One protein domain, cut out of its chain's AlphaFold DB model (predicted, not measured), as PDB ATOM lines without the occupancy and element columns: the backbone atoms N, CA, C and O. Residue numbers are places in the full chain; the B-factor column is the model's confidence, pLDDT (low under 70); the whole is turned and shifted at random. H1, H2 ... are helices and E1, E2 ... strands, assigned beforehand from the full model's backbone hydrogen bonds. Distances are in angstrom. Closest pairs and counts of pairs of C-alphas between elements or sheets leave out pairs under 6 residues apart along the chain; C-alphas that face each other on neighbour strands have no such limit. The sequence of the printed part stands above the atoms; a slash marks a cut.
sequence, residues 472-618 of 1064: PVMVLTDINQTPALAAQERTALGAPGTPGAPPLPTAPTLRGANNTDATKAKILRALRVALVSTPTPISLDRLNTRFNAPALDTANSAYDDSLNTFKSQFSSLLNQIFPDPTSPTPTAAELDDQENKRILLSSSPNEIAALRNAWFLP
ATOM      1  N   PRO A 472     -14.651  -8.690 -33.543       89.88
ATOM      2  CA  PRO A 472     -13.412  -8.638 -34.311       89.88
ATOM      3  C   PRO A 472     -13.305  -7.359 -35.144       89.88
ATOM      4  O   PRO A 472     -14.305  -6.837 -35.642       89.88
ATOM      5  N   VAL A 473     -12.084  -6.867 -35.338       89.19
ATOM      6  CA  VAL A 473     -11.845  -5.621 -36.079       89.19
ATOM      7  C   VAL A 473     -11.125  -5.939 -37.376       89.19
ATOM      8  O   VAL A 473     -10.089  -6.601 -37.377       89.19
ATOM      9  N   MET A 474     -11.680  -5.467 -38.489       89.25
ATOM     10  CA  MET A 474     -11.052  -5.607 -39.799       89.25
ATOM     11  C   MET A 474      -9.958  -4.554 -39.965       89.25
ATOM     12  O   MET A 474     -10.234  -3.357 -39.879       89.25
ATOM     13  N   VAL A 475      -8.739  -4.997 -40.259       85.56
ATOM     14  CA  VAL A 475      -7.633  -4.121 -40.636       85.56
ATOM     15  C   VAL A 475      -7.761  -3.789 -42.110       85.56
ATOM     16  O   VAL A 475      -7.744  -4.674 -42.965       85.56
ATOM     17  N   LEU A 476      -7.868  -2.500 -42.408       78.25
ATOM     18  CA  LEU A 476      -7.800  -2.000 -43.771       78.25
ATOM     19  C   LEU A 476      -6.378  -1.517 -44.038       78.25
ATOM     20  O   LEU A 476      -5.877  -0.633 -43.344       78.25
ATOM     21  N   THR A 477      -5.721  -2.086 -45.045       67.56
ATOM     22  CA  THR A 477      -4.463  -1.526 -45.542       67.56
ATOM     23  C   THR A 477      -4.780  -0.329 -46.421       67.56
ATOM     24  O   THR A 477      -5.504  -0.464 -47.415       67.56
ATOM     25  N   ASP A 478      -4.257   0.838 -46.061       60.16
ATOM     26  CA  ASP A 478      -4.408   2.040 -46.869       60.16
ATOM     27  C   ASP A 478      -3.647   1.866 -48.191       60.16
ATOM     28  O   ASP A 478      -2.447   1.601 -48.218       60.16
ATOM     29  N   ILE A 479      -4.364   2.006 -49.304       52.88
ATOM     30  CA  ILE A 479      -3.798   1.907 -50.655       52.88
ATOM     31  C   ILE A 479      -2.877   3.085 -50.996       52.88
ATOM     32  O   ILE A 479      -2.148   3.013 -51.980       52.88
ATOM     33  N   ASN A 480      -2.900   4.152 -50.192       55.59
ATOM     34  CA  ASN A 480      -2.052   5.331 -50.361       55.59
ATOM     35  C   ASN A 480      -0.733   5.247 -49.572       55.59
ATOM     36  O   ASN A 480       0.107   6.140 -49.687       55.59
ATOM     37  N   GLN A 481      -0.528   4.198 -48.767       60.59
ATOM     38  CA  GLN A 481       0.733   3.980 -48.064       60.59
ATOM     39  C   GLN A 481       1.806   3.417 -48.999       60.59
ATOM     40  O   GLN A 481       1.528   2.651 -49.923       60.59
ATOM     41  N   THR A 482       3.071   3.750 -48.730       57.91
ATOM     42  CA  THR A 482       4.183   3.122 -49.452       57.91
ATOM     43  C   THR A 482       4.232   1.617 -49.139       57.91
ATOM     44  O   THR A 482       3.905   1.212 -48.019       57.91
ATOM     45  N   PRO A 483       4.691   0.760 -50.071       60.34
ATOM     46  CA  PRO A 483       4.769  -0.687 -49.846       60.34
ATOM     47  C   PRO A 483       5.553  -1.087 -48.588       60.34
ATOM     48  O   PRO A 483       5.203  -2.063 -47.927       60.34
ATOM     49  N   ALA A 484       6.579  -0.307 -48.231       55.56
ATOM     50  CA  ALA A 484       7.374  -0.506 -47.023       55.56
ATOM     51  C   ALA A 484       6.571  -0.234 -45.737       55.56
ATOM     52  O   ALA A 484       6.632  -1.029 -44.802       55.56
ATOM     53  N   LEU A 485       5.777   0.844 -45.702       56.75
ATOM     54  CA  LEU A 485       4.916   1.165 -44.558       56.75
ATOM     55  C   LEU A 485       3.777   0.151 -44.413       56.75
ATOM     56  O   LEU A 485       3.517  -0.323 -43.311       56.75
ATOM     57  N   ALA A 486       3.178  -0.268 -45.529       61.84
ATOM     58  CA  ALA A 486       2.144  -1.298 -45.528       61.84
ATOM     59  C   ALA A 486       2.682  -2.663 -45.055       61.84
ATOM     60  O   ALA A 486       2.005  -3.377 -44.318       61.84
ATOM     61  N   ALA A 487       3.907  -3.040 -45.442       59.72
ATOM     62  CA  ALA A 487       4.560  -4.250 -44.937       59.72
ATOM     63  C   ALA A 487       4.866  -4.154 -43.434       59.72
ATOM     64  O   ALA A 487       4.649  -5.119 -42.704       59.72
ATOM     65  N   GLN A 488       5.298  -2.982 -42.965       60.38
ATOM     66  CA  GLN A 488       5.569  -2.726 -41.554       60.38
ATOM     67  C   GLN A 488       4.300  -2.807 -40.691       60.38
ATOM     68  O   GLN A 488       4.324  -3.452 -39.646       60.38
ATOM     69  N   GLU A 489       3.190  -2.195 -41.121       67.38
ATOM     70  CA  GLU A 489       1.899  -2.294 -40.423       67.38
ATOM     71  C   GLU A 489       1.379  -3.738 -40.397       67.38
ATOM     72  O   GLU A 489       0.903  -4.196 -39.359       67.38
ATOM     73  N   ARG A 490       1.530  -4.490 -41.498       69.69
ATOM     74  CA  ARG A 490       1.168  -5.916 -41.556       69.69
ATOM     75  C   ARG A 490       1.930  -6.749 -40.534       69.69
ATOM     76  O   ARG A 490       1.313  -7.517 -39.805       69.69
ATOM     77  N   THR A 491       3.247  -6.588 -40.451       64.62
ATOM     78  CA  THR A 491       4.065  -7.287 -39.452       64.62
ATOM     79  C   THR A 491       3.692  -6.855 -38.034       64.62
ATOM     80  O   THR A 491       3.534  -7.702 -37.161       64.62
ATOM     81  N   ALA A 492       3.476  -5.554 -37.811       66.62
ATOM     82  CA  ALA A 492       3.167  -5.017 -36.488       66.62
ATOM     83  C   ALA A 492       1.810  -5.465 -35.927       66.62
ATOM     84  O   ALA A 492       1.626  -5.552 -34.716       66.62
ATOM     85  N   LEU A 493       0.859  -5.750 -36.813       73.56
ATOM     86  CA  LEU A 493      -0.483  -6.213 -36.474       73.56
ATOM     87  C   LEU A 493      -0.644  -7.734 -36.651       73.56
ATOM     88  O   LEU A 493      -1.762  -8.234 -36.566       73.56
ATOM     89  N   GLY A 494       0.439  -8.477 -36.911       69.12
ATOM     90  CA  GLY A 494       0.403  -9.939 -37.035       69.12
ATOM     91  C   GLY A 494      -0.415 -10.448 -38.228       69.12
ATOM     92  O   GLY A 494      -1.211 -11.374 -38.086       69.12
ATOM     93  N   ALA A 495      -0.261  -9.830 -39.402       70.94
ATOM     94  CA  ALA A 495      -0.992 -10.214 -40.606       70.94
ATOM     95  C   ALA A 495      -0.725 -11.682 -41.013       70.94
ATOM     96  O   ALA A 495       0.411 -12.160 -40.886       70.94
ATOM     97  N   PRO A 496      -1.725 -12.390 -41.577       66.44
ATOM     98  CA  PRO A 496      -1.520 -13.736 -42.105       66.44
ATOM     99  C   PRO A 496      -0.442 -13.744 -43.207       66.44
ATOM    100  O   PRO A 496      -0.354 -12.821 -44.017       66.44
ATOM    101  N   GLY A 497       0.406 -14.775 -43.228       59.03
ATOM    102  CA  GLY A 497       1.538 -14.918 -44.151       59.03
ATOM    103  C   GLY A 497       2.848 -14.253 -43.704       59.03
ATOM    104  O   GLY A 497       3.843 -14.353 -44.418       59.03
ATOM    105  N   THR A 498       2.882 -13.599 -42.538       61.50
ATOM    106  CA  THR A 498       4.135 -13.186 -41.873       61.50
ATOM    107  C   THR A 498       4.811 -14.386 -41.179       61.50
ATOM    108  O   THR A 498       4.144 -15.399 -40.952       61.50
ATOM    109  N   PRO A 499       6.125 -14.345 -40.862       47.62
ATOM    110  CA  PRO A 499       6.801 -15.465 -40.198       47.62
ATOM    111  C   PRO A 499       6.066 -15.902 -38.917       47.62
ATOM    112  O   PRO A 499       5.910 -15.106 -37.997       47.62
ATOM    113  N   GLY A 500       5.603 -17.157 -38.866       49.84
ATOM    114  CA  GLY A 500       4.842 -17.709 -37.733       49.84
ATOM    115  C   GLY A 500       3.318 -17.505 -37.785       49.84
ATOM    116  O   GLY A 500       2.613 -18.074 -36.955       49.84
ATOM    117  N   ALA A 501       2.788 -16.756 -38.759       56.66
ATOM    118  CA  ALA A 501       1.351 -16.571 -38.965       56.66
ATOM    119  C   ALA A 501       0.774 -17.595 -39.970       56.66
ATOM    120  O   ALA A 501       1.495 -18.070 -40.855       56.66
ATOM    121  N   PRO A 502      -0.529 -17.933 -39.888       59.09
ATOM    122  CA  PRO A 502      -1.181 -18.781 -40.886       59.09
ATOM    123  C   PRO A 502      -1.110 -18.146 -42.287       59.09
ATOM    124  O   PRO A 502      -1.103 -16.918 -42.387       59.09
ATOM    125  N   PRO A 503      -1.058 -18.941 -43.372       65.19
ATOM    126  CA  PRO A 503      -1.002 -18.413 -44.733       65.19
ATOM    127  C   PRO A 503      -2.233 -17.558 -45.057       65.19
ATOM    128  O   PRO A 503      -3.331 -17.814 -44.559       65.19
ATOM    129  N   LEU A 504      -2.049 -16.542 -45.907       67.19
ATOM    130  CA  LEU A 504      -3.141 -15.667 -46.333       67.19
ATOM    131  C   LEU A 504      -4.200 -16.488 -47.104       67.19
ATOM    132  O   LEU A 504      -3.830 -17.244 -48.010       67.19
ATOM    133  N   PRO A 505      -5.501 -16.355 -46.788       76.62
ATOM    134  CA  PRO A 505      -6.556 -17.006 -47.555       76.62
ATOM    135  C   PRO A 505      -6.548 -16.543 -49.014       76.62
ATOM    136  O   PRO A 505      -6.278 -15.378 -49.312       76.62
ATOM    137  N   THR A 506      -6.888 -17.440 -49.937       84.00
ATOM    138  CA  THR A 506      -7.061 -17.070 -51.346       84.00
ATOM    139  C   THR A 506      -8.336 -16.243 -51.515       84.00
ATOM    140  O   THR A 506      -9.422 -16.694 -51.155       84.00
ATOM    141  N   ALA A 507      -8.215 -15.037 -52.073       85.50
ATOM    142  CA  ALA A 507      -9.361 -14.166 -52.323       85.50
ATOM    143  C   ALA A 507     -10.318 -14.768 -53.378       85.50
ATOM    144  O   ALA A 507      -9.852 -15.331 -54.377       85.50
ATOM    145  N   PRO A 508     -11.648 -14.624 -53.219       89.56
ATOM    146  CA  PRO A 508     -12.606 -15.057 -54.225       89.56
ATOM    147  C   PRO A 508     -12.471 -14.213 -55.500       89.56
ATOM    148  O   PRO A 508     -12.196 -13.014 -55.454       89.56
ATOM    149  N   THR A 509     -12.691 -14.835 -56.658       88.94
ATOM    150  CA  THR A 509     -12.634 -14.145 -57.958       88.94
ATOM    151  C   THR A 509     -14.029 -13.678 -58.367       88.94
ATOM    152  O   THR A 509     -14.913 -14.505 -58.575       88.94
ATOM    153  N   LEU A 510     -14.223 -12.359 -58.492       89.38
ATOM    154  CA  LEU A 510     -15.477 -11.765 -58.974       89.38
ATOM    155  C   LEU A 510     -15.537 -11.770 -60.511       89.38
ATOM    156  O   LEU A 510     -14.515 -11.602 -61.178       89.38
ATOM    157  N   ARG A 511     -16.740 -11.937 -61.065       87.75
ATOM    158  CA  ARG A 511     -17.039 -11.955 -62.504       87.75
ATOM    159  C   ARG A 511     -17.492 -10.597 -63.035       87.75
ATOM    160  O   ARG A 511     -17.997  -9.755 -62.285       87.75
ATOM    161  N   GLY A 512     -17.345 -10.433 -64.348       83.06
ATOM    162  CA  GLY A 512     -17.861  -9.291 -65.099       83.06
ATOM    163  C   GLY A 512     -17.215  -7.953 -64.733       83.06
ATOM    164  O   GLY A 512     -16.124  -7.887 -64.160       83.06
ATOM    165  N   ALA A 513     -17.922  -6.864 -65.038       78.25
ATOM    166  CA  ALA A 513     -17.493  -5.493 -64.741       78.25
ATOM    167  C   ALA A 513     -17.432  -5.169 -63.231       78.25
ATOM    168  O   ALA A 513     -17.009  -4.082 -62.851       78.25
ATOM    169  N   ASN A 514     -17.823  -6.105 -62.362       77.81
ATOM    170  CA  ASN A 514     -17.882  -5.922 -60.913       77.81
ATOM    171  C   ASN A 514     -16.557  -6.184 -60.190       77.81
ATOM    172  O   ASN A 514     -16.437  -5.885 -59.001       77.81
ATOM    173  N   ASN A 515     -15.533  -6.690 -60.881       84.38
ATOM    174  CA  ASN A 515     -14.192  -6.874 -60.322       84.38
ATOM    175  C   ASN A 515     -13.391  -5.552 -60.275       84.38
ATOM    176  O   ASN A 515     -12.261  -5.476 -60.752       84.38
ATOM    177  N   THR A 516     -13.978  -4.495 -59.707       88.25
ATOM    178  CA  THR A 516     -13.335  -3.180 -59.529       88.25
ATOM    179  C   THR A 516     -12.989  -2.925 -58.066       88.25
ATOM    180  O   THR A 516     -13.630  -3.452 -57.153       88.25
ATOM    181  N   ASP A 517     -12.004  -2.063 -57.816       85.00
ATOM    182  CA  ASP A 517     -11.623  -1.686 -56.450       85.00
ATOM    183  C   ASP A 517     -12.736  -0.954 -55.693       85.00
ATOM    184  O   ASP A 517     -12.831  -1.092 -54.470       85.00
ATOM    185  N   ALA A 518     -13.603  -0.232 -56.412       87.19
ATOM    186  CA  ALA A 518     -14.770   0.441 -55.851       87.19
ATOM    187  C   ALA A 518     -15.819  -0.566 -55.354       87.19
ATOM    188  O   ALA A 518     -16.291  -0.456 -54.220       87.19
ATOM    189  N   THR A 519     -16.146  -1.586 -56.155       89.19
ATOM    190  CA  THR A 519     -17.074  -2.653 -55.746       89.19
ATOM    191  C   THR A 519     -16.507  -3.450 -54.574       89.19
ATOM    192  O   THR A 519     -17.206  -3.671 -53.586       89.19
ATOM    193  N   LYS A 520     -15.213  -3.797 -54.607       90.38
ATOM    194  CA  LYS A 520     -14.537  -4.480 -53.490       90.38
ATOM    195  C   LYS A 520     -14.590  -3.667 -52.192       90.38
ATOM    196  O   LYS A 520     -14.862  -4.227 -51.134       90.38
ATOM    197  N   ALA A 521     -14.394  -2.348 -52.257       87.50
ATOM    198  CA  ALA A 521     -14.516  -1.476 -51.086       87.50
ATOM    199  C   ALA A 521     -15.944  -1.463 -50.507       87.50
ATOM    200  O   ALA A 521     -16.109  -1.524 -49.286       87.50
ATOM    201  N   LYS A 522     -16.978  -1.452 -51.365       88.75
ATOM    202  CA  LYS A 522     -18.384  -1.573 -50.937       88.75
ATOM    203  C   LYS A 522     -18.668  -2.925 -50.278       88.75
ATOM    204  O   LYS A 522     -19.308  -2.949 -49.231       88.75
ATOM    205  N   ILE A 523     -18.137  -4.025 -50.818       92.69
ATOM    206  CA  ILE A 523     -18.263  -5.367 -50.219       92.69
ATOM    207  C   ILE A 523     -17.646  -5.394 -48.813       92.69
ATOM    208  O   ILE A 523     -18.295  -5.834 -47.868       92.69
ATOM    209  N   LEU A 524     -16.428  -4.870 -48.639       90.69
ATOM    210  CA  LEU A 524     -15.778  -4.808 -47.322       90.69
ATOM    211  C   LEU A 524     -16.530  -3.898 -46.339       90.69
ATOM    212  O   LEU A 524     -16.576  -4.182 -45.142       90.69
ATOM    213  N   ARG A 525     -17.151  -2.813 -46.816       88.00
ATOM    214  CA  ARG A 525     -18.036  -1.980 -45.987       88.00
ATOM    215  C   ARG A 525     -19.277  -2.751 -45.545       88.00
ATOM    216  O   ARG A 525     -19.569  -2.746 -44.353       88.00
ATOM    217  N   ALA A 526     -19.963  -3.435 -46.463       90.00
ATOM    218  CA  ALA A 526     -21.107  -4.286 -46.131       90.00
ATOM    219  C   ALA A 526     -20.727  -5.350 -45.091       90.00
ATOM    220  O   ALA A 526     -21.458  -5.564 -44.127       90.00
ATOM    221  N   LEU A 527     -19.542  -5.951 -45.234       91.81
ATOM    222  CA  LEU A 527     -19.024  -6.941 -44.295       91.81
ATOM    223  C   LEU A 527     -18.810  -6.348 -42.891       91.81
ATOM    224  O   LEU A 527     -19.243  -6.944 -41.906       91.81
ATOM    225  N   ARG A 528     -18.215  -5.150 -42.783       89.19
ATOM    226  CA  ARG A 528     -18.049  -4.445 -41.497       89.19
ATOM    227  C   ARG A 528     -19.388  -4.068 -40.858       89.19
ATOM    228  O   ARG A 528     -19.556  -4.314 -39.669       89.19
ATOM    229  N   VAL A 529     -20.337  -3.517 -41.626       87.12
ATOM    230  CA  VAL A 529     -21.681  -3.140 -41.132       87.12
ATOM    231  C   VAL A 529     -22.421  -4.364 -40.596       87.12
ATOM    232  O   VAL A 529     -22.969  -4.317 -39.496       87.12
ATOM    233  N   ALA A 530     -22.403  -5.474 -41.334       88.31
ATOM    234  CA  ALA A 530     -23.041  -6.715 -40.909       88.31
ATOM    235  C   ALA A 530     -22.403  -7.292 -39.629       88.31
ATOM    236  O   ALA A 530     -23.127  -7.766 -38.751       88.31
ATOM    237  N   LEU A 531     -21.078  -7.184 -39.475       88.12
ATOM    238  CA  LEU A 531     -20.364  -7.655 -38.286       88.12
ATOM    239  C   LEU A 531     -20.776  -6.881 -37.027       88.12
ATOM    240  O   LEU A 531     -21.226  -7.478 -36.051       88.12
ATOM    241  N   VAL A 532     -20.687  -5.548 -37.055       83.62
ATOM    242  CA  VAL A 532     -21.004  -4.709 -35.881       83.62
ATOM    243  C   VAL A 532     -22.500  -4.670 -35.559       83.62
ATOM    244  O   VAL A 532     -22.882  -4.359 -34.435       83.62
ATOM    245  N   SER A 533     -23.351  -5.027 -36.527       80.12
ATOM    246  CA  SER A 533     -24.796  -5.191 -36.328       80.12
ATOM    247  C   SER A 533     -25.165  -6.510 -35.640       80.12
ATOM    248  O   SER A 533     -26.323  -6.693 -35.265       80.12
ATOM    249  N   THR A 534     -24.216  -7.437 -35.471       80.06
ATOM    250  CA  THR A 534     -24.470  -8.728 -34.823       80.06
ATOM    251  C   THR A 534     -24.435  -8.560 -33.290       80.06
ATOM    252  O   THR A 534     -23.432  -8.088 -32.740       80.06
ATOM    253  N   PRO A 535     -25.514  -8.917 -32.564       72.69
ATOM    254  CA  PRO A 535     -25.615  -8.691 -31.118       72.69
ATOM    255  C   PRO A 535     -24.771  -9.676 -30.299       72.69
ATOM    256  O   PRO A 535     -24.347  -9.367 -29.186       72.69
ATOM    257  N   THR A 536     -24.501 -10.858 -30.844       74.81
ATOM    258  CA  THR A 536     -23.626 -11.860 -30.238       74.81
ATOM    259  C   THR A 536     -22.193 -11.687 -30.758       74.81
ATOM    260  O   THR A 536     -21.996 -11.519 -31.964       74.81
ATOM    261  N   PRO A 537     -21.172 -11.679 -29.880       78.06
ATOM    262  CA  PRO A 537     -19.777 -11.651 -30.312       78.06
ATOM    263  C   PRO A 537     -19.438 -12.834 -31.225       78.06
ATOM    264  O   PRO A 537     -19.799 -13.974 -30.926       78.06
ATOM    265  N   ILE A 538     -18.726 -12.562 -32.317       79.88
ATOM    266  CA  ILE A 538     -18.210 -13.590 -33.229       79.88
ATOM    267  C   ILE A 538     -16.751 -13.882 -32.864       79.88
ATOM    268  O   ILE A 538     -15.943 -12.960 -32.766       79.88
ATOM    269  N   SER A 539     -16.397 -15.152 -32.660       76.31
ATOM    270  CA  SER A 539     -15.007 -15.548 -32.403       76.31
ATOM    271  C   SER A 539     -14.158 -15.509 -33.680       76.31
ATOM    272  O   SER A 539     -14.666 -15.625 -34.799       76.31
ATOM    273  N   LEU A 540     -12.844 -15.332 -33.523       78.06
ATOM    274  CA  LEU A 540     -11.929 -15.094 -34.646       78.06
ATOM    275  C   LEU A 540     -11.864 -16.274 -35.635       78.06
ATOM    276  O   LEU A 540     -11.738 -16.065 -36.839       78.06
ATOM    277  N   ASP A 541     -11.984 -17.514 -35.163       73.50
ATOM    278  CA  ASP A 541     -11.986 -18.720 -36.006       73.50
ATOM    279  C   ASP A 541     -13.216 -18.831 -36.905       73.50
ATOM    280  O   ASP A 541     -13.119 -19.320 -38.033       73.50
ATOM    281  N   ARG A 542     -14.368 -18.331 -36.451       78.62
ATOM    282  CA  ARG A 542     -15.604 -18.357 -37.241       78.62
ATOM    283  C   ARG A 542     -15.496 -17.493 -38.485       78.62
ATOM    284  O   ARG A 542     -16.192 -17.756 -39.461       78.62
ATOM    285  N   LEU A 543     -14.557 -16.551 -38.509       85.25
ATOM    286  CA  LEU A 543     -14.235 -15.767 -39.698       85.25
ATOM    287  C   LEU A 543     -13.475 -16.569 -40.766       85.25
ATOM    288  O   LEU A 543     -13.484 -16.169 -41.926       85.25
ATOM    289  N   ASN A 544     -12.879 -17.716 -40.419       81.88
ATOM    290  CA  ASN A 544     -12.332 -18.686 -41.378       81.88
ATOM    291  C   ASN A 544     -13.375 -19.706 -41.857       81.88
ATOM    292  O   ASN A 544     -13.127 -20.446 -42.806       81.88
ATOM    293  N   THR A 545     -14.545 -19.767 -41.216       82.88
ATOM    294  CA  THR A 545     -15.612 -20.690 -41.609       82.88
ATOM    295  C   THR A 545     -16.400 -20.095 -42.773       82.88
ATOM    296  O   THR A 545     -16.833 -18.944 -42.722       82.88
ATOM    297  N   ARG A 546     -16.601 -20.874 -43.841       87.00
ATOM    298  CA  ARG A 546     -17.421 -20.445 -44.981       87.00
ATOM    299  C   ARG A 546     -18.881 -20.293 -44.571       87.00
ATOM    300  O   ARG A 546     -19.409 -21.133 -43.849       87.00
ATOM    301  N   PHE A 547     -19.568 -19.281 -45.095       87.19
ATOM    302  CA  PHE A 547     -20.985 -19.040 -44.788       87.19
ATOM    303  C   PHE A 547     -21.932 -20.178 -45.211       87.19
ATOM    304  O   PHE A 547     -23.074 -20.241 -44.752       87.19
ATOM    305  N   ASN A 548     -21.507 -21.053 -46.120       82.50
ATOM    306  CA  ASN A 548     -22.260 -22.225 -46.567       82.50
ATOM    307  C   ASN A 548     -21.763 -23.539 -45.948       82.50
ATOM    308  O   ASN A 548     -22.249 -24.599 -46.343       82.50
ATOM    309  N   ALA A 549     -20.792 -23.490 -45.032       77.75
ATOM    310  CA  ALA A 549     -20.369 -24.677 -44.313       77.75
ATOM    311  C   ALA A 549     -21.551 -25.223 -43.487       77.75
ATOM    312  O   ALA A 549     -22.323 -24.429 -42.938       77.75
ATOM    313  N   PRO A 550     -21.721 -26.555 -43.404       67.75
ATOM    314  CA  PRO A 550     -22.666 -27.135 -42.460       67.75
ATOM    315  C   PRO A 550     -22.289 -26.724 -41.029       67.75
ATOM    316  O   PRO A 550     -21.121 -26.442 -40.754       67.75
ATOM    317  N   ALA A 551     -23.279 -26.693 -40.133       62.41
ATOM    318  CA  ALA A 551     -23.061 -26.467 -38.705       62.41
ATOM    319  C   ALA A 551     -21.927 -27.378 -38.201       62.41
ATOM    320  O   ALA A 551     -21.964 -28.591 -38.418       62.41
ATOM    321  N   LEU A 552     -20.896 -26.777 -37.600       55.22
ATOM    322  CA  LEU A 552     -19.676 -27.482 -37.185       55.22
ATOM    323  C   LEU A 552     -19.911 -28.331 -35.929       55.22
ATOM    324  O   LEU A 552     -19.167 -29.284 -35.706       55.22
ATOM    325  N   ASP A 553     -20.929 -28.001 -35.126       51.38
ATOM    326  CA  ASP A 553     -21.213 -28.682 -33.867       51.38
ATOM    327  C   ASP A 553     -22.684 -28.514 -33.438       51.38
ATOM    328  O   ASP A 553     -23.115 -27.439 -33.022       51.38
ATOM    329  N   THR A 554     -23.465 -29.598 -33.468       47.44
ATOM    330  CA  THR A 554     -24.856 -29.601 -32.975       47.44
ATOM    331  C   THR A 554     -24.975 -29.361 -31.464       47.44
ATOM    332  O   THR A 554     -26.083 -29.139 -30.981       47.44
ATOM    333  N   ALA A 555     -23.874 -29.412 -30.703       44.72
ATOM    334  CA  ALA A 555     -23.854 -29.150 -29.264       44.72
ATOM    335  C   ALA A 555     -23.691 -27.660 -28.899       44.72
ATOM    336  O   ALA A 555     -23.905 -27.308 -27.742       44.72
ATOM    337  N   ASN A 556     -23.358 -26.777 -29.853       52.19
ATOM    338  CA  ASN A 556     -23.059 -25.358 -29.606       52.19
ATOM    339  C   ASN A 556     -23.899 -24.406 -30.487       52.19
ATOM    340  O   ASN A 556     -23.366 -23.583 -31.237       52.19
ATOM    341  N   SER A 557     -25.232 -24.477 -30.363       55.72
ATOM    342  CA  SER A 557     -26.183 -23.723 -31.203       55.72
ATOM    343  C   SER A 557     -25.950 -22.204 -31.218       55.72
ATOM    344  O   SER A 557     -26.044 -21.580 -32.268       55.72
ATOM    345  N   ALA A 558     -25.545 -21.605 -30.093       56.31
ATOM    346  CA  ALA A 558     -25.390 -20.152 -29.962       56.31
ATOM    347  C   ALA A 558     -24.297 -19.526 -30.860       56.31
ATOM    348  O   ALA A 558     -24.415 -18.360 -31.245       56.31
ATOM    349  N   TYR A 559     -23.233 -20.268 -31.198       59.06
ATOM    350  CA  TYR A 559     -22.161 -19.778 -32.079       59.06
ATOM    351  C   TYR A 559     -22.491 -19.973 -33.561       59.06
ATOM    352  O   TYR A 559     -22.129 -19.145 -34.397       59.06
ATOM    353  N   ASP A 560     -23.204 -21.045 -33.903       63.78
ATOM    354  CA  ASP A 560     -23.746 -21.209 -35.252       63.78
ATOM    355  C   ASP A 560     -24.838 -20.170 -35.535       63.78
ATOM    356  O   ASP A 560     -24.869 -19.588 -36.622       63.78
ATOM    357  N   ASP A 561     -25.637 -19.815 -34.529       70.00
ATOM    358  CA  ASP A 561     -26.619 -18.735 -34.605       70.00
ATOM    359  C   ASP A 561     -25.975 -17.360 -34.857       70.00
ATOM    360  O   ASP A 561     -26.537 -16.549 -35.600       70.00
ATOM    361  N   SER A 562     -24.782 -17.079 -34.310       75.81
ATOM    362  CA  SER A 562     -24.093 -15.797 -34.531       75.81
ATOM    363  C   SER A 562     -23.538 -15.665 -35.953       75.81
ATOM    364  O   SER A 562     -23.758 -14.633 -36.594       75.81
ATOM    365  N   LEU A 563     -22.911 -16.716 -36.501       80.00
ATOM    366  CA  LEU A 563     -22.450 -16.721 -37.897       80.00
ATOM    367  C   LEU A 563     -23.629 -16.690 -38.882       80.00
ATOM    368  O   LEU A 563     -23.560 -15.996 -39.896       80.00
ATOM    369  N   ASN A 564     -24.728 -17.388 -38.579       82.25
ATOM    370  CA  ASN A 564     -25.953 -17.355 -39.384       82.25
ATOM    371  C   ASN A 564     -26.609 -15.972 -39.367       82.25
ATOM    372  O   ASN A 564     -27.013 -15.464 -40.415       82.25
ATOM    373  N   THR A 565     -26.660 -15.330 -38.198       83.56
ATOM    374  CA  THR A 565     -27.128 -13.947 -38.070       83.56
ATOM    375  C   THR A 565     -26.253 -13.026 -38.911       83.56
ATOM    376  O   THR A 565     -26.774 -12.301 -39.756       83.56
ATOM    377  N   PHE A 566     -24.928 -13.112 -38.772       88.25
ATOM    378  CA  PHE A 566     -23.982 -12.321 -39.558       88.25
ATOM    379  C   PHE A 566     -24.165 -12.523 -41.068       88.25
ATOM    380  O   PHE A 566     -24.263 -11.547 -41.814       88.25
ATOM    381  N   LYS A 567     -24.306 -13.774 -41.521       90.69
ATOM    382  CA  LYS A 567     -24.606 -14.118 -42.917       90.69
ATOM    383  C   LYS A 567     -25.899 -13.469 -43.398       90.69
ATOM    384  O   LYS A 567     -25.922 -12.907 -44.490       90.69
ATOM    385  N   SER A 568     -26.968 -13.537 -42.604       88.69
ATOM    386  CA  SER A 568     -28.259 -12.935 -42.949       88.69
ATOM    387  C   SER A 568     -28.142 -11.418 -43.102       88.69
ATOM    388  O   SER A 568     -28.656 -10.856 -44.069       88.69
ATOM    389  N   GLN A 569     -27.430 -10.758 -42.181       88.00
ATOM    390  CA  GLN A 569     -27.177  -9.317 -42.255       88.00
ATOM    391  C   GLN A 569     -26.358  -8.957 -43.498       88.00
ATOM    392  O   GLN A 569     -26.705  -8.035 -44.235       88.00
ATOM    393  N   PHE A 570     -25.298  -9.717 -43.774       92.75
ATOM    394  CA  PHE A 570     -24.444  -9.504 -44.936       92.75
ATOM    395  C   PHE A 570     -25.196  -9.738 -46.253       92.75
ATOM    396  O   PHE A 570     -25.077  -8.935 -47.173       92.75
ATOM    397  N   SER A 571     -26.035 -10.775 -46.326       92.38
ATOM    398  CA  SER A 571     -26.853 -11.073 -47.506       92.38
ATOM    399  C   SER A 571     -27.838  -9.949 -47.839       92.38
ATOM    400  O   SER A 571     -27.995  -9.628 -49.013       92.38
ATOM    401  N   SER A 572     -28.479  -9.335 -46.837       88.75
ATOM    402  CA  SER A 572     -29.384  -8.188 -47.043       88.75
ATOM    403  C   SER A 572     -28.642  -6.987 -47.651       88.75
ATOM    404  O   SER A 572     -29.138  -6.354 -48.581       88.75
ATOM    405  N   LEU A 573     -27.403  -6.730 -47.220       90.56
ATOM    406  CA  LEU A 573     -26.567  -5.667 -47.791       90.56
ATOM    407  C   LEU A 573     -26.036  -6.018 -49.190       90.56
ATOM    408  O   LEU A 573     -25.946  -5.145 -50.051       90.56
ATOM    409  N   LEU A 574     -25.724  -7.291 -49.453       92.88
ATOM    410  CA  LEU A 574     -25.319  -7.735 -50.789       92.88
ATOM    411  C   LEU A 574     -26.424  -7.535 -51.827       92.88
ATOM    412  O   LEU A 574     -26.091  -7.209 -52.960       92.88
ATOM    413  N   ASN A 575     -27.704  -7.640 -51.456       91.00
ATOM    414  CA  ASN A 575     -28.826  -7.365 -52.366       91.00
ATOM    415  C   ASN A 575     -28.832  -5.921 -52.900       91.00
ATOM    416  O   ASN A 575     -29.438  -5.656 -53.931       91.00
ATOM    417  N   GLN A 576     -28.168  -4.982 -52.217       87.81
ATOM    418  CA  GLN A 576     -28.026  -3.597 -52.687       87.81
ATOM    419  C   GLN A 576     -26.830  -3.403 -53.620       87.81
ATOM    420  O   GLN A 576     -26.813  -2.464 -54.411       87.81
ATOM    421  N   ILE A 577     -25.813  -4.260 -53.508       90.06
ATOM    422  CA  ILE A 577     -24.649  -4.254 -54.404       90.06
ATOM    423  C   ILE A 577     -24.977  -5.032 -55.681       90.06
ATOM    424  O   ILE A 577     -24.638  -4.583 -56.770       90.06
ATOM    425  N   PHE A 578     -25.642  -6.173 -55.517       92.56
ATOM    426  CA  PHE A 578     -26.006  -7.143 -56.543       92.56
ATOM    427  C   PHE A 578     -27.521  -7.399 -56.455       92.56
ATOM    428  O   PHE A 578     -27.946  -8.326 -55.750       92.56
ATOM    429  N   PRO A 579     -28.349  -6.541 -57.079       88.38
ATOM    430  CA  PRO A 579     -29.798  -6.687 -57.051       88.38
ATOM    431  C   PRO A 579     -30.245  -7.951 -57.789       88.38
ATOM    432  O   PRO A 579     -29.625  -8.381 -58.761       88.38
ATOM    433  N   ASP A 580     -31.338  -8.552 -57.320       86.50
ATOM    434  CA  ASP A 580     -31.941  -9.687 -58.014       86.50
ATOM    435  C   ASP A 580     -32.571  -9.220 -59.346       86.50
ATOM    436  O   ASP A 580     -33.069  -8.091 -59.429       86.50
ATOM    437  N   PRO A 581     -32.559 -10.060 -60.398       86.81
ATOM    438  CA  PRO A 581     -33.062  -9.677 -61.710       86.81
ATOM    439  C   PRO A 581     -34.549  -9.336 -61.657       86.81
ATOM    440  O   PRO A 581     -35.360 -10.036 -61.048       86.81
ATOM    441  N   THR A 582     -34.914  -8.266 -62.355       84.38
ATOM    442  CA  THR A 582     -36.302  -7.773 -62.415       84.38
ATOM    443  C   THR A 582     -37.133  -8.459 -63.506       84.38
ATOM    444  O   THR A 582     -38.355  -8.315 -63.545       84.38
ATOM    445  N   SER A 583     -36.474  -9.227 -64.381       84.19
ATOM    446  CA  SER A 583     -37.045  -9.933 -65.531       84.19
ATOM    447  C   SER A 583     -36.809 -11.446 -65.420       84.19
ATOM    448  O   SER A 583     -35.736 -11.864 -64.983       84.19
ATOM    449  N   PRO A 584     -37.748 -12.294 -65.889       81.88
ATOM    450  CA  PRO A 584     -37.544 -13.744 -65.981       81.88
ATOM    451  C   PRO A 584     -36.454 -14.148 -66.992       81.88
ATOM    452  O   PRO A 584     -36.005 -15.291 -66.977       81.88
ATOM    453  N   THR A 585     -36.014 -13.221 -67.852       89.50
ATOM    454  CA  THR A 585     -34.866 -13.394 -68.758       89.50
ATOM    455  C   THR A 585     -33.758 -12.431 -68.318       89.50
ATOM    456  O   THR A 585     -33.782 -11.270 -68.737       89.50
ATOM    457  N   PRO A 586     -32.841 -12.861 -67.434       86.12
ATOM    458  CA  PRO A 586     -31.769 -12.009 -66.929       86.12
ATOM    459  C   PRO A 586     -30.718 -11.726 -68.008       86.12
ATOM    460  O   PRO A 586     -30.388 -12.576 -68.839       86.12
ATOM    461  N   THR A 587     -30.173 -10.516 -67.983       90.06
ATOM    462  CA  THR A 587     -29.023 -10.098 -68.789       90.06
ATOM    463  C   THR A 587     -27.733 -10.781 -68.317       90.06
ATOM    464  O   THR A 587     -27.645 -11.287 -67.200       90.06
ATOM    465  N   ALA A 588     -26.686 -10.764 -69.150       87.38
ATOM    466  CA  ALA A 588     -25.379 -11.313 -68.774       87.38
ATOM    467  C   ALA A 588     -24.787 -10.649 -67.511       87.38
ATOM    468  O   ALA A 588     -24.167 -11.329 -66.700       87.38
ATOM    469  N   ALA A 589     -25.027  -9.346 -67.317       86.19
ATOM    470  CA  ALA A 589     -24.595  -8.619 -66.125       86.19
ATOM    471  C   ALA A 589     -25.364  -9.056 -64.864       86.19
ATOM    472  O   ALA A 589     -24.748  -9.279 -63.827       86.19
ATOM    473  N   GLU A 590     -26.682  -9.262 -64.961       89.69
ATOM    474  CA  GLU A 590     -27.496  -9.770 -63.843       89.69
ATOM    475  C   GLU A 590     -27.119 -11.216 -63.468       89.69
ATOM    476  O   GLU A 590     -27.136 -11.583 -62.294       89.69
ATOM    477  N   LEU A 591     -26.723 -12.041 -64.446       88.69
ATOM    478  CA  LEU A 591     -26.183 -13.382 -64.191       88.69
ATOM    479  C   LEU A 591     -24.820 -13.332 -63.478       88.69
ATOM    480  O   LEU A 591     -24.584 -14.115 -62.556       88.69
ATOM    481  N   ASP A 592     -23.939 -12.402 -63.866       91.31
ATOM    482  CA  ASP A 592     -22.673 -12.161 -63.167       91.31
ATOM    483  C   ASP A 592     -22.908 -11.666 -61.725       91.31
ATOM    484  O   ASP A 592     -22.209 -12.106 -60.813       91.31
ATOM    485  N   ASP A 593     -23.904 -10.806 -61.491       91.56
ATOM    486  CA  ASP A 593     -24.297 -10.318 -60.158       91.56
ATOM    487  C   ASP A 593     -24.801 -11.449 -59.249       91.56
ATOM    488  O   ASP A 593     -24.340 -11.588 -58.110       91.56
ATOM    489  N   GLN A 594     -25.689 -12.307 -59.760       90.44
ATOM    490  CA  GLN A 594     -26.170 -13.487 -59.034       90.44
ATOM    491  C   GLN A 594     -25.026 -14.437 -58.660       90.44
ATOM    492  O   GLN A 594     -24.954 -14.928 -57.529       90.44
ATOM    493  N   GLU A 595     -24.105 -14.678 -59.592       91.44
ATOM    494  CA  GLU A 595     -22.951 -15.542 -59.371       91.44
ATOM    495  C   GLU A 595     -21.954 -14.920 -58.382       91.44
ATOM    496  O   GLU A 595     -21.467 -15.611 -57.487       91.44
ATOM    497  N   ASN A 596     -21.706 -13.609 -58.458       93.12
ATOM    498  CA  ASN A 596     -20.883 -12.878 -57.491       93.12
ATOM    499  C   ASN A 596     -21.463 -12.960 -56.072       93.12
ATOM    500  O   ASN A 596     -20.742 -13.271 -55.121       93.12
ATOM    501  N   LYS A 597     -22.777 -12.761 -55.922       92.81
ATOM    502  CA  LYS A 597     -23.496 -12.931 -54.651       92.81
ATOM    503  C   LYS A 597     -23.361 -14.360 -54.116       92.81
ATOM    504  O   LYS A 597     -23.057 -14.545 -52.936       92.81
ATOM    505  N   ARG A 598     -23.499 -15.377 -54.976       91.50
ATOM    506  CA  ARG A 598     -23.300 -16.793 -54.613       91.50
ATOM    507  C   ARG A 598     -21.862 -17.083 -54.175       91.50
ATOM    508  O   ARG A 598     -21.665 -17.775 -53.177       91.50
ATOM    509  N   ILE A 599     -20.859 -16.563 -54.886       92.94
ATOM    510  CA  ILE A 599     -19.434 -16.716 -54.547       92.94
ATOM    511  C   ILE A 599     -19.154 -16.125 -53.161       92.94
ATOM    512  O   ILE A 599     -18.574 -16.799 -52.312       92.94
ATOM    513  N   LEU A 600     -19.631 -14.910 -52.888       94.56
ATOM    514  CA  LEU A 600     -19.437 -14.252 -51.593       94.56
ATOM    515  C   LEU A 600     -20.142 -15.007 -50.455       94.56
ATOM    516  O   LEU A 600     -19.534 -15.255 -49.420       94.56
ATOM    517  N   LEU A 601     -21.383 -15.462 -50.656       93.12
ATOM    518  CA  LEU A 601     -22.136 -16.238 -49.655       93.12
ATOM    519  C   LEU A 601     -21.677 -17.702 -49.509       93.12
ATOM    520  O   LEU A 601     -22.176 -18.417 -48.637       93.12
ATOM    521  N   SER A 602     -20.741 -18.158 -50.346       91.19
ATOM    522  CA  SER A 602     -20.057 -19.454 -50.221       91.19
ATOM    523  C   SER A 602     -18.592 -19.330 -49.796       91.19
ATOM    524  O   SER A 602     -17.905 -20.341 -49.665       91.19
ATOM    525  N   SER A 603     -18.132 -18.107 -49.541       92.69
ATOM    526  CA  SER A 603     -16.806 -17.807 -49.006       92.69
ATOM    527  C   SER A 603     -16.875 -17.578 -47.494       92.69
ATOM    528  O   SER A 603     -17.943 -17.350 -46.918       92.69
ATOM    529  N   SER A 604     -15.732 -17.666 -46.830       91.00
ATOM    530  CA  SER A 604     -15.553 -17.238 -45.443       91.00
ATOM    531  C   SER A 604     -15.341 -15.722 -45.362       91.00
ATOM    532  O   SER A 604     -14.854 -15.115 -46.322       91.00
ATOM    533  N   PRO A 605     -15.657 -15.083 -44.221       92.62
ATOM    534  CA  PRO A 605     -15.330 -13.676 -43.997       92.62
ATOM    535  C   PRO A 605     -13.859 -13.324 -44.276       92.62
ATOM    536  O   PRO A 605     -13.591 -12.275 -44.860       92.62
ATOM    537  N   ASN A 606     -12.912 -14.198 -43.919       88.44
ATOM    538  CA  ASN A 606     -11.481 -14.011 -44.177       88.44
ATOM    539  C   ASN A 606     -11.121 -14.118 -45.670       88.44
ATOM    540  O   ASN A 606     -10.336 -13.307 -46.158       88.44
ATOM    541  N   GLU A 607     -11.725 -15.046 -46.421       91.31
ATOM    542  CA  GLU A 607     -11.581 -15.090 -47.888       91.31
ATOM    543  C   GLU A 607     -12.126 -13.797 -48.526       91.31
ATOM    544  O   GLU A 607     -11.477 -13.210 -49.388       91.31
ATOM    545  N   ILE A 608     -13.274 -13.282 -48.065       93.62
ATOM    546  CA  ILE A 608     -13.851 -12.024 -48.575       93.62
ATOM    547  C   ILE A 608     -12.959 -10.820 -48.239       93.62
ATOM    548  O   ILE A 608     -12.749  -9.960 -49.095       93.62
ATOM    549  N   ALA A 609     -12.406 -10.742 -47.025       89.94
ATOM    550  CA  ALA A 609     -11.492  -9.666 -46.628       89.94
ATOM    551  C   ALA A 609     -10.226  -9.627 -47.509       89.94
ATOM    552  O   ALA A 609      -9.750  -8.546 -47.882       89.94
ATOM    553  N   ALA A 610      -9.747 -10.795 -47.951       87.94
ATOM    554  CA  ALA A 610      -8.597 -10.908 -48.843       87.94
ATOM    555  C   ALA A 610      -8.803 -10.229 -50.216       87.94
ATOM    556  O   ALA A 610      -7.812  -9.907 -50.869       87.94
ATOM    557  N   LEU A 611     -10.040  -9.892 -50.628       88.50
ATOM    558  CA  LEU A 611     -10.314  -9.096 -51.844       88.50
ATOM    559  C   LEU A 611      -9.525  -7.778 -51.907       88.50
ATOM    560  O   LEU A 611      -9.284  -7.253 -52.995       88.50
ATOM    561  N   ARG A 612      -9.158  -7.222 -50.748       85.69
ATOM    562  CA  ARG A 612      -8.383  -5.978 -50.610       85.69
ATOM    563  C   ARG A 612      -7.189  -6.139 -49.666       85.69
ATOM    564  O   ARG A 612      -6.783  -5.158 -49.053       85.69
ATOM    565  N   ASN A 613      -6.636  -7.351 -49.545       80.69
ATOM    566  CA  ASN A 613      -5.560  -7.678 -48.597       80.69
ATOM    567  C   ASN A 613      -5.889  -7.299 -47.137       80.69
ATOM    568  O   ASN A 613      -4.988  -6.982 -46.363       80.69
ATOM    569  N   ALA A 614      -7.173  -7.308 -46.768       83.81
ATOM    570  CA  ALA A 614      -7.617  -7.066 -45.402       83.81
ATOM    571  C   ALA A 614      -7.658  -8.382 -44.614       83.81
ATOM    572  O   ALA A 614      -7.831  -9.462 -45.183       83.81
ATOM    573  N   TRP A 615      -7.533  -8.284 -43.295       85.31
ATOM    574  CA  TRP A 615      -7.678  -9.406 -42.365       85.31
ATOM    575  C   TRP A 615      -8.357  -8.934 -41.083       85.31
ATOM    576  O   TRP A 615      -8.524  -7.733 -40.861       85.31
ATOM    577  N   PHE A 616      -8.756  -9.876 -40.236       87.00
ATOM    578  CA  PHE A 616      -9.364  -9.571 -38.946       87.00
ATOM    579  C   PHE A 616      -8.381  -9.776 -37.797       87.00
ATOM    580  O   PHE A 616      -7.618 -10.742 -37.774       87.00
ATOM    581  N   LEU A 617      -8.446  -8.872 -36.825       85.38
ATOM    582  CA  LEU A 617      -7.842  -9.026 -35.509       85.38
ATOM    583  C   LEU A 617      -8.890  -9.529 -34.502       85.38
ATOM    584  O   LEU A 617     -10.091  -9.337 -34.727       85.38
ATOM    585  N   PRO A 618      -8.460 -10.131 -33.373       85.00
ATOM    586  CA  PRO A 618      -9.359 -10.481 -32.277       85.00
ATOM    587  C   PRO A 618     -10.171  -9.274 -31.794       85.00
ATOM    588  O   PRO A 618      -9.793  -8.124 -32.032       85.00
TER     589      PRO A 618
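What this domain is: This is residues 472 to 618 of the 1064 residues of an uncharacterized protein of Chamaesiphon minutus (strain ATCC 27169 / PCC 6605) (UniProt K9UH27). A short helix, H6, sits in the middle of a flat body, with H2 packed along it, H3 at its first residues and a small ribbon of two strands, E1 and E2, beside it. The longest helix, H4, packs on H2; H1 and the loop after it lie at one end of the long axis, and the link from H4 to H5 at the other. A long loop, residues 493 to 516, runs back from H1 across the body to H2. The printed part has 147 residues with two named strands and six named helices, in the order E1 H1 H2 H3 H4 H5 H6 E2; the sheet, E1 - E2, is antiparallel and the class is mostly helix. It is compact, with a radius of gyration of the C-alphas of 16.2 A and spans of 51 by 44 by 23 A.

Where its parts are: The sheet holds E1, residues 473 to 475, from C-alpha 473 at (-11.845, -5.621, -36.079), and E2, residues 615 to 617, ending at C-alpha 617 at (-7.842, -9.026, -35.509). H6 is residues 605 to 612, 12.3 A long, and H3 residues 540 to 544. H2 is residues 517 to 532, 22.8 A. H4, residues 557 to 577, measures 30.3 A from C-alpha 557 at (-26.183, -23.723, -31.203). H5 is residues 588 to 601, 20.0 A, and H1 residues 483 to 492, 14.1 A.

How they stand to each other: E1 and E2 are antiparallel neighbours at 136 degrees, with N 475 and O 615 within hydrogen-bond range at 2.8 A and N 617 and O 473 at 2.9 A. The closest C-alphas of H6 and E2, those of Ala 609 and Trp 615, are 5.7 A apart. H6 touches H3, closest at the C-alphas of Pro 605 and Leu 543, 4.9 A. H6 touches H2 at a shallow tilt of 32 degrees, opposite ways, closest at the C-alphas of Leu 611 and Lys 520, 6.5 A. H2 touches H4 at a steep tilt of 36 degrees, only just past shallow, opposite ways, closest at the C-alphas of Ala 530 and Gln 569, 5.1 A. H4 and H5 form a helical hairpin and only just touch, with 3 pairs of C-alphas within 8 A; the closest are those of Leu 574 and Lys 597, 6.7 A. H1 touches no helix. Every O i to N i+4 pair is within hydrogen-bond range in H1, H2 and H5, but 15 of 17 in H4, 2 of 4 in H6 and 0 of 1 in H3, where 2 of 2 O i to N i+3 pairs are.

The domain as a whole: The two C-alphas farthest apart, those of Pro 499 and Pro 584, are 51.3 A apart. The printed part has no cut. The links H1 to H2 and H3 to H4 are long. The mean pLDDT of the printed part is 79.4, and 37 residues are under 70: residues 477 to 492, 494, 496 to 504 and 550 to 560.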